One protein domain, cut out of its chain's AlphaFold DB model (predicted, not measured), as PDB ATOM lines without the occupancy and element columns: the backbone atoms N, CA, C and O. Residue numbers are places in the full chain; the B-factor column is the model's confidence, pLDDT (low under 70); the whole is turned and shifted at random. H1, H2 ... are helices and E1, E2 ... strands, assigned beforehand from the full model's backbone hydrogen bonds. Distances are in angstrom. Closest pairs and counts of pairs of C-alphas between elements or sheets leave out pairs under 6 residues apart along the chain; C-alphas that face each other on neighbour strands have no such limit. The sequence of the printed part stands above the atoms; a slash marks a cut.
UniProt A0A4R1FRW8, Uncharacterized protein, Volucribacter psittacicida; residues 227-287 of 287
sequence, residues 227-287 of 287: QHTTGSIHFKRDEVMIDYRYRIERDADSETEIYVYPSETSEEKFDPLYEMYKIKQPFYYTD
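AT A GLANCE: This is residues 227 to 287 of the 287 residues of an uncharacterized protein of Volucribacter psittacicida (UniProt A0A4R1FRW8). A hairpin of two longer strands, E1 and E2, makes one end of an elongated body; the short pair E3 and E4 sits beside it, with E4 next to E1, and a wide loop holding H2 reaches out to the other end. H1 lies near the first residues of E1, beside both strand pairs. The printed part has 61 residues with two named helices and four named strands, in the order E1 E2 H1 E3 H2 E4, in two antiparallel sheets, E1 - E2 and E3 - E4; the class is mixed, helices and strands. The whole is loose, with a radius of gyration of the C-alphas of 13.4 A, and spans 42 by 26 by 19 A.

HOW THE PARTS SIT: E1, residues 230 to 236, and E2, residues 239 to 245, form an antiparallel hairpin at 151 degrees; N 234 and O 241 are within hydrogen-bond range at 2.9 A. E4, residues 284 to 286, has 11 pairs of C-alphas within 8 A of E1, the closest being Ser 232 and Tyr 285 at 4.4 A. E2 and E4 are near each other. E3, residues 256 to 258, is antiparallel to E4 at 144 degrees, with N 256 and O 286 2.8 A apart. The closest C-alphas of E1 and H1, residues 247 to 252, are Thr 230 and Arg 247, 5.8 A apart. H2, residues 272 to 278, is apart from E1, E2 and H1. In H1 and H2 every O i to N i+4 pair is within hydrogen-bond range.

IN THESE COORDINATES: E1 begins at C-alpha 230 (32.634, -24.454, -8.347); E1 and E2 each measure 19.2 A. H2 measures 10.0 A, H1 8.6 A, E4 7.1 A and E3 6.5 A. E4 ends at C-alpha 286 (30.872, -30.095, -17.680).

THE WHOLE: The C-alphas farthest apart are those of Arg 237 and Glu 268, 43.6 A. The printed part has no cut. The link from E3 to H2 is long, 13 residues; the others are tight. Mean pLDDT of the printed part is 84.5, and residues 263 to 268 are under 70.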
ATOM      1  N   GLN A 227      32.113 -19.382  -2.175       81.75
ATOM      2  CA  GLN A 227      33.541 -19.493  -1.847       81.75
ATOM      3  C   GLN A 227      34.035 -20.941  -1.658       81.75
ATOM      4  O   GLN A 227      35.239 -21.173  -1.605       81.75
ATOM      5  N   HIS A 228      33.125 -21.908  -1.501       80.19
ATOM      6  CA  HIS A 228      33.447 -23.321  -1.284       80.19
ATOM      7  C   HIS A 228      33.090 -24.216  -2.474       80.19
ATOM      8  O   HIS A 228      33.379 -25.410  -2.453       80.19
ATOM      9  N   THR A 229      32.457 -23.659  -3.504       85.94
ATOM     10  CA  THR A 229      31.911 -24.422  -4.627       85.94
ATOM     11  C   THR A 229      32.504 -23.962  -5.945       85.94
ATOM     12  O   THR A 229      32.989 -22.843  -6.067       85.94
ATOM     13  N   THR A 230      32.384 -24.809  -6.955       87.69
ATOM     14  CA  THR A 230      32.634 -24.454  -8.347       87.69
ATOM     15  C   THR A 230      31.394 -24.751  -9.188       87.69
ATOM     16  O   THR A 230      30.642 -25.696  -8.903       87.69
ATOM     17  N   GLY A 231      31.144 -23.899 -10.177       89.19
ATOM     18  CA  GLY A 231      29.988 -24.018 -11.059       89.19
ATOM     19  C   GLY A 231      30.172 -25.133 -12.086       89.19
ATOM     20  O   GLY A 231      31.300 -25.453 -12.462       89.19
ATOM     21  N   SER A 232      29.068 -25.689 -12.560       91.00
ATOM     22  CA  SER A 232      29.035 -26.522 -13.761       91.00
ATOM     23  C   SER A 232      27.945 -26.083 -14.717       91.00
ATOM     24  O   SER A 232      27.008 -25.377 -14.338       91.00
ATOM     25  N   ILE A 233      28.100 -26.500 -15.969       91.69
ATOM     26  CA  ILE A 233      27.117 -26.310 -17.024       91.69
ATOM     27  C   ILE A 233      26.819 -27.681 -17.624       91.69
ATOM     28  O   ILE A 233      27.712 -28.334 -18.152       91.69
ATOM     29  N   HIS A 234      25.553 -28.088 -17.554       87.94
ATOM     30  CA  HIS A 234      25.051 -29.346 -18.102       87.94
ATOM     31  C   HIS A 234      23.926 -29.067 -19.096       87.94
ATOM     32  O   HIS A 234      23.147 -28.128 -18.916       87.94
ATOM     33  N   PHE A 235      23.787 -29.907 -20.119       86.56
ATOM     34  CA  PHE A 235      22.703 -29.797 -21.098       86.56
ATOM     35  C   PHE A 235      21.685 -30.912 -20.874       86.56
ATOM     36  O   PHE A 235      21.983 -32.092 -21.056       86.56
ATOM     37  N   LYS A 236      20.453 -30.554 -20.500       84.94
ATOM     38  CA  LYS A 236      19.363 -31.520 -20.313       84.94
ATOM     39  C   LYS A 236      18.163 -31.116 -21.152       84.94
ATOM     40  O   LYS A 236      17.518 -30.125 -20.848       84.94
ATOM     41  N   ARG A 237      17.814 -31.930 -22.157       86.44
ATOM     42  CA  ARG A 237      16.675 -31.666 -23.066       86.44
ATOM     43  C   ARG A 237      16.749 -30.261 -23.694       86.44
ATOM     44  O   ARG A 237      15.770 -29.528 -23.658       86.44
ATOM     45  N   ASP A 238      17.926 -29.897 -24.203       86.12
ATOM     46  CA  ASP A 238      18.247 -28.581 -24.787       86.12
ATOM     47  C   ASP A 238      18.195 -27.384 -23.816       86.12
ATOM     48  O   ASP A 238      18.398 -26.242 -24.225       86.12
ATOM     49  N   GLU A 239      17.995 -27.624 -22.518       88.69
ATOM     50  CA  GLU A 239      18.080 -26.593 -21.485       88.69
ATOM     51  C   GLU A 239      19.464 -26.591 -20.829       88.69
ATOM     52  O   GLU A 239      20.013 -27.643 -20.475       88.69
ATOM     53  N   VAL A 240      20.017 -25.388 -20.647       87.25
ATOM     54  CA  VAL A 240      21.254 -25.167 -19.891       87.25
ATOM     55  C   VAL A 240      20.933 -25.215 -18.404       87.25
ATOM     56  O   VAL A 240      20.186 -24.383 -17.885       87.25
ATOM     57  N   MET A 241      21.535 -26.172 -17.715       87.12
ATOM     58  CA  MET A 241      21.439 -26.342 -16.274       87.12
ATOM     59  C   MET A 241      22.746 -25.902 -15.628       87.12
ATOM     60  O   MET A 241      23.819 -26.332 -16.041       87.12
ATOM     61  N   ILE A 242      22.643 -25.060 -14.600       87.38
ATOM     62  CA  ILE A 242      23.781 -24.612 -13.796       87.38
ATOM     63  C   ILE A 242      23.601 -25.135 -12.379       87.38
ATOM     64  O   ILE A 242      22.548 -24.920 -11.769       87.38
ATOM     65  N   ASP A 243      24.635 -25.779 -11.848       86.94
ATOM     66  CA  ASP A 243      24.701 -26.147 -10.439       86.94
ATOM     67  C   ASP A 243      26.062 -25.825  -9.813       86.94
ATOM     68  O   ASP A 243      27.019 -25.428 -10.481       86.94
ATOM     69  N   TYR A 244      26.114 -25.927  -8.484       86.88
ATOM     70  CA  TYR A 244      27.273 -25.581  -7.671       86.88
ATOM     71  C   TYR A 244      27.560 -26.722  -6.697       86.88
ATOM     72  O   TYR A 244      26.750 -27.001  -5.808       86.88
ATOM     73  N   ARG A 245      28.729 -27.349  -6.843       86.81
ATOM     74  CA  ARG A 245      29.216 -28.449  -5.996       86.81
ATOM     75  C   ARG A 245      30.639 -28.190  -5.532       86.81
ATOM     76  O   ARG A 245      31.322 -27.304  -6.057       86.81
ATOM     77  N   TYR A 246      31.093 -28.934  -4.528       86.44
ATOM     78  CA  TYR A 246      32.497 -28.882  -4.135       86.44
ATOM     79  C   TYR A 246      33.368 -29.411  -5.276       86.44
ATOM     80  O   TYR A 246      33.038 -30.418  -5.894       86.44
ATOM     81  N   ARG A 247      34.516 -28.770  -5.519       86.44
ATOM     82  CA  ARG A 247      35.481 -29.213  -6.539       86.44
ATOM     83  C   ARG A 247      35.838 -30.698  -6.396       86.44
ATOM     84  O   ARG A 247      35.788 -31.426  -7.370       86.44
ATOM     85  N   ILE A 248      36.108 -31.147  -5.170       82.62
ATOM     86  CA  ILE A 248      36.491 -32.539  -4.895       82.62
ATOM     87  C   ILE A 248      35.418 -33.558  -5.306       82.62
ATOM     88  O   ILE A 248      35.757 -34.680  -5.661       82.62
ATOM     89  N   GLU A 249      34.136 -33.186  -5.262       86.69
ATOM     90  CA  GLU A 249      33.046 -34.066  -5.697       86.69
ATOM     91  C   GLU A 249      33.053 -34.214  -7.218       86.69
ATOM     92  O   GLU A 249      32.896 -35.315  -7.726       86.69
ATOM     93  N   ARG A 250      33.302 -33.117  -7.939       89.75
ATOM     94  CA  ARG A 250      33.382 -33.109  -9.405       89.75
ATOM     95  C   ARG A 250      34.604 -33.860  -9.915       89.75
ATOM     96  O   ARG A 250      34.480 -34.686 -10.812       89.75
ATOM     97  N   ASP A 251      35.748 -33.635  -9.273       86.88
ATOM     98  CA  ASP A 251      36.988 -34.360  -9.555       86.88
ATOM     99  C   ASP A 251      36.789 -35.875  -9.335       86.88
ATOM    100  O   ASP A 251      37.273 -36.691 -10.117       86.88
ATOM    101  N   ALA A 252      36.043 -36.271  -8.295       87.94
ATOM    102  CA  ALA A 252      35.720 -37.674  -8.022       87.94
ATOM    103  C   ALA A 252      34.745 -38.278  -9.048       87.94
ATOM    104  O   ALA A 252      34.897 -39.445  -9.416       87.94
ATOM    105  N   ASP A 253      33.790 -37.485  -9.532       91.94
ATOM    106  CA  ASP A 253      32.855 -37.868 -10.596       91.94
ATOM    107  C   ASP A 253      33.506 -37.844 -11.994       91.94
ATOM    108  O   ASP A 253      32.879 -38.255 -12.968       91.94
ATOM    109  N   SER A 254      34.779 -37.433 -12.095       92.94
ATOM    110  CA  SER A 254      35.521 -37.296 -13.358       92.94
ATOM    111  C   SER A 254      34.849 -36.346 -14.357       92.94
ATOM    112  O   SER A 254      34.922 -36.569 -15.566       92.94
ATOM    113  N   GLU A 255      34.198 -35.292 -13.855       94.12
ATOM    114  CA  GLU A 255      33.687 -34.212 -14.701       94.12
ATOM    115  C   GLU A 255      34.835 -33.506 -15.437       94.12
ATOM    116  O   GLU A 255      35.950 -33.382 -14.925       94.12
ATOM    117  N   THR A 256      34.553 -32.992 -16.632       94.56
ATOM    118  CA  THR A 256      35.553 -32.316 -17.461       94.56
ATOM    119  C   THR A 256      35.798 -30.894 -16.960       94.56
ATOM    120  O   THR A 256      34.885 -30.062 -16.929       94.56
ATOM    121  N   GLU A 257      37.048 -30.581 -16.618       93.75
ATOM    122  CA  GLU A 257      37.437 -29.249 -16.159       93.75
ATOM    123  C   GLU A 257      37.597 -28.278 -17.332       93.75
ATOM    124  O   GLU A 257      38.372 -28.511 -18.263       93.75
ATOM    125  N   ILE A 258      36.922 -27.129 -17.267       93.19
ATOM    126  CA  ILE A 258      37.081 -26.070 -18.261       93.19
ATOM    127  C   ILE A 258      37.925 -24.940 -17.683       93.19
ATOM    128  O   ILE A 258      37.562 -24.279 -16.707       93.19
ATOM    129  N   TYR A 259      39.058 -24.685 -18.333       89.88
ATOM    130  CA  TYR A 259      39.957 -23.582 -18.020       89.88
ATOM    131  C   TYR A 259      39.772 -22.446 -19.020       89.88
ATOM    132  O   TYR A 259      39.577 -22.674 -20.214       89.88
ATOM    133  N   VAL A 260      39.886 -21.210 -18.540       86.00
ATOM    134  CA  VAL A 260      40.003 -20.046 -19.417       86.00
ATOM    135  C   VAL A 260      41.480 -19.716 -19.549       86.00
ATOM    136  O   VAL A 260      42.138 -19.393 -18.562       86.00
ATOM    137  N   TYR A 261      41.994 -19.817 -20.772       80.56
ATOM    138  CA  TYR A 261      43.341 -19.382 -21.117       80.56
ATOM    139  C   TYR A 261      43.259 -17.927 -21.572       80.56
ATOM    140  O   TYR A 261      42.730 -17.672 -22.658       80.56
ATOM    141  N   PRO A 262      43.728 -16.959 -20.773       73.38
ATOM    142  CA  PRO A 262      43.732 -15.580 -21.224       73.38
ATOM    143  C   PRO A 262      44.719 -15.444 -22.392       73.38
ATOM    144  O   PRO A 262      45.892 -15.808 -22.284       73.38
ATOM    145  N   SER A 263      44.225 -14.974 -23.539       62.66
ATOM    146  CA  SER A 263      45.043 -14.712 -24.723       62.66
ATOM    147  C   SER A 263      45.939 -13.507 -24.447       62.66
ATOM    148  O   SER A 263      45.420 -12.408 -24.273       62.66
ATOM    149  N   GLU A 264      47.255 -13.727 -24.387       60.84
ATOM    150  CA  GLU A 264      48.291 -12.690 -24.252       60.84
ATOM    151  C   GLU A 264      47.984 -11.639 -23.172       60.84
ATOM    152  O   GLU A 264      47.627 -10.494 -23.443       60.84
ATOM    153  N   THR A 265      48.143 -12.017 -21.905       54.59
ATOM    154  CA  THR A 265      48.139 -11.039 -20.815       54.59
ATOM    155  C   THR A 265      49.352 -10.123 -20.951       54.59
ATOM    156  O   THR A 265      50.480 -10.563 -20.718       54.59
ATOM    157  N   SER A 266      49.140  -8.840 -21.259       50.94
ATOM    158  CA  SER A 266      50.106  -7.842 -20.810       50.94
ATOM    159  C   SER A 266      50.077  -7.869 -19.281       50.94
ATOM    160  O   SER A 266      49.014  -7.781 -18.666       50.94
ATOM    161  N   GLU A 267      51.236  -8.021 -18.643       57.72
ATOM    162  CA  GLU A 267      51.374  -8.027 -17.175       57.72
ATOM    163  C   GLU A 267      50.878  -6.720 -16.511       57.72
ATOM    164  O   GLU A 267      50.876  -6.587 -15.289       57.72
ATOM    165  N   GLU A 268      50.444  -5.739 -17.305       64.94
ATOM    166  CA  GLU A 268      50.096  -4.391 -16.873       64.94
ATOM    167  C   GLU A 268      48.711  -4.277 -16.219       64.94
ATOM    168  O   GLU A 268      48.454  -3.294 -15.519       64.94
ATOM    169  N   LYS A 269      47.799  -5.246 -16.406       79.00
ATOM    170  CA  LYS A 269      46.448  -5.201 -15.815       79.00
ATOM    171  C   LYS A 269      46.102  -6.473 -15.051       79.00
ATOM    172  O   LYS A 269      46.372  -7.585 -15.483       79.00
ATOM    173  N   PHE A 270      45.469  -6.287 -13.894       87.12
ATOM    174  CA  PHE A 270      44.968  -7.385 -13.073       87.12
ATOM    175  C   PHE A 270      43.812  -8.111 -13.768       87.12
ATOM    176  O   PHE A 270      42.827  -7.467 -14.128       87.12
ATOM    177  N   ASP A 271      43.919  -9.433 -13.873       87.62
ATOM    178  CA  ASP A 271      42.895 -10.313 -14.432       87.62
ATOM    179  C   ASP A 271      42.653 -11.507 -13.485       87.62
ATOM    180  O   ASP A 271      43.557 -12.330 -13.297       87.62
ATOM    181  N   PRO A 272      41.460 -11.637 -12.870       88.38
ATOM    182  CA  PRO A 272      41.166 -12.767 -11.994       88.38
ATOM    183  C   PRO A 272      41.150 -14.118 -12.725       88.38
ATOM    184  O   PRO A 272      41.420 -15.134 -12.085       88.38
ATOM    185  N   LEU A 273      40.873 -14.162 -14.034       87.69
ATOM    186  CA  LEU A 273      40.894 -15.406 -14.811       87.69
ATOM    187  C   LEU A 273      42.326 -15.916 -14.991       87.69
ATOM    188  O   LEU A 273      42.580 -17.113 -14.847       87.69
ATOM    189  N   TYR A 274      43.280 -15.008 -15.202       86.38
ATOM    190  CA  TYR A 274      44.703 -15.341 -15.214       86.38
ATOM    191  C   TYR A 274      45.193 -15.876 -13.861       86.38
ATOM    192  O   TYR A 274      45.938 -16.856 -13.807       86.38
ATOM    193  N   GLU A 275      44.741 -15.287 -12.753       86.00
ATOM    194  CA  GLU A 275      45.088 -15.768 -11.412       86.00
ATOM    195  C   GLU A 275      44.500 -17.158 -11.121       86.00
ATOM    196  O   GLU A 275      45.195 -18.009 -10.566       86.00
ATOM    197  N   MET A 276      43.265 -17.436 -11.562       86.38
ATOM    198  CA  MET A 276      42.677 -18.784 -11.499       86.38
ATOM    199  C   MET A 276      43.470 -19.794 -12.339       86.38
ATOM    200  O   MET A 276      43.744 -20.907 -11.880       86.38
ATOM    201  N   TYR A 277      43.887 -19.395 -13.543       85.06
ATOM    202  CA  TYR A 277      44.696 -20.224 -14.433       85.06
ATOM    203  C   TYR A 277      46.037 -20.624 -13.796       85.06
ATOM    204  O   TYR A 277      46.385 -21.808 -13.798       85.06
ATOM    205  N   LYS A 278      46.760 -19.681 -13.170       83.25
ATOM    206  CA  LYS A 278      48.049 -19.945 -12.491       83.25
ATOM    207  C   LYS A 278      47.972 -21.058 -11.447       83.25
ATOM    208  O   LYS A 278      48.915 -21.834 -11.310       83.25
ATOM    209  N   ILE A 279      46.862 -21.136 -10.716       81.25
ATOM    210  CA  ILE A 279      46.651 -22.135  -9.658       81.25
ATOM    211  C   ILE A 279      45.902 -23.379 -10.150       81.25
ATOM    212  O   ILE A 279      45.489 -24.207  -9.338       81.25
ATOM    213  N   LYS A 280      45.699 -23.517 -11.471       84.56
ATOM    214  CA  LYS A 280      44.917 -24.602 -12.085       84.56
ATOM    215  C   LYS A 280      43.544 -24.763 -11.423       84.56
ATOM    216  O   LYS A 280      43.095 -25.879 -11.142       84.56
ATOM    217  N   GLN A 281      42.887 -23.641 -11.135       85.94
ATOM    218  CA  GLN A 281      41.501 -23.619 -10.690       85.94
ATOM    219  C   GLN A 281      40.600 -23.577 -11.932       85.94
ATOM    220  O   GLN A 281      40.677 -22.604 -12.685       85.94
ATOM    221  N   PRO A 282      39.751 -24.594 -12.162       89.81
ATOM    222  CA  PRO A 282      38.812 -24.573 -13.278       89.81
ATOM    223  C   PRO A 282      37.830 -23.413 -13.147       89.81
ATOM    224  O   PRO A 282      37.419 -23.059 -12.037       89.81
ATOM    225  N   PHE A 283      37.457 -22.833 -14.286       89.12
ATOM    226  CA  PHE A 283      36.444 -21.784 -14.354       89.12
ATOM    227  C   PHE A 283      35.046 -22.370 -14.118       89.12
ATOM    228  O   PHE A 283      34.263 -21.809 -13.356       89.12
ATOM    229  N   TYR A 284      34.772 -23.528 -14.721       92.12
ATOM    230  CA  TYR A 284      33.596 -24.361 -14.466       92.12
ATOM    231  C   TYR A 284      33.870 -25.807 -14.910       92.12
ATOM    232  O   TYR A 284      34.941 -26.098 -15.447       92.12
ATOM    233  N   TYR A 285      32.907 -26.697 -14.678       93.81
ATOM    234  CA  TYR A 285      32.933 -28.099 -15.106       93.81
ATOM    235  C   TYR A 285      31.777 -28.430 -16.060       93.81
ATOM    236  O   TYR A 285      30.748 -27.750 -16.057       93.81
ATOM    237  N   THR A 286      31.927 -29.491 -16.846       93.38
ATOM    238  CA  THR A 286      30.872 -30.095 -17.680       93.38
ATOM    239  C   THR A 286      30.886 -31.617 -17.522       93.38
ATOM    240  O   THR A 286      31.904 -32.172 -17.108       93.38
ATOM    241  N   ASP A 287      29.768 -32.274 -17.856       86.50
ATOM    242  CA  ASP A 287      29.713 -33.740 -18.023       86.50
ATOM    243  C   ASP A 287      30.735 -34.235 -19.056       86.50
ATOM    244  O   ASP A 287      30.969 -33.501 -20.049       86.50
TER     245      ASP A 287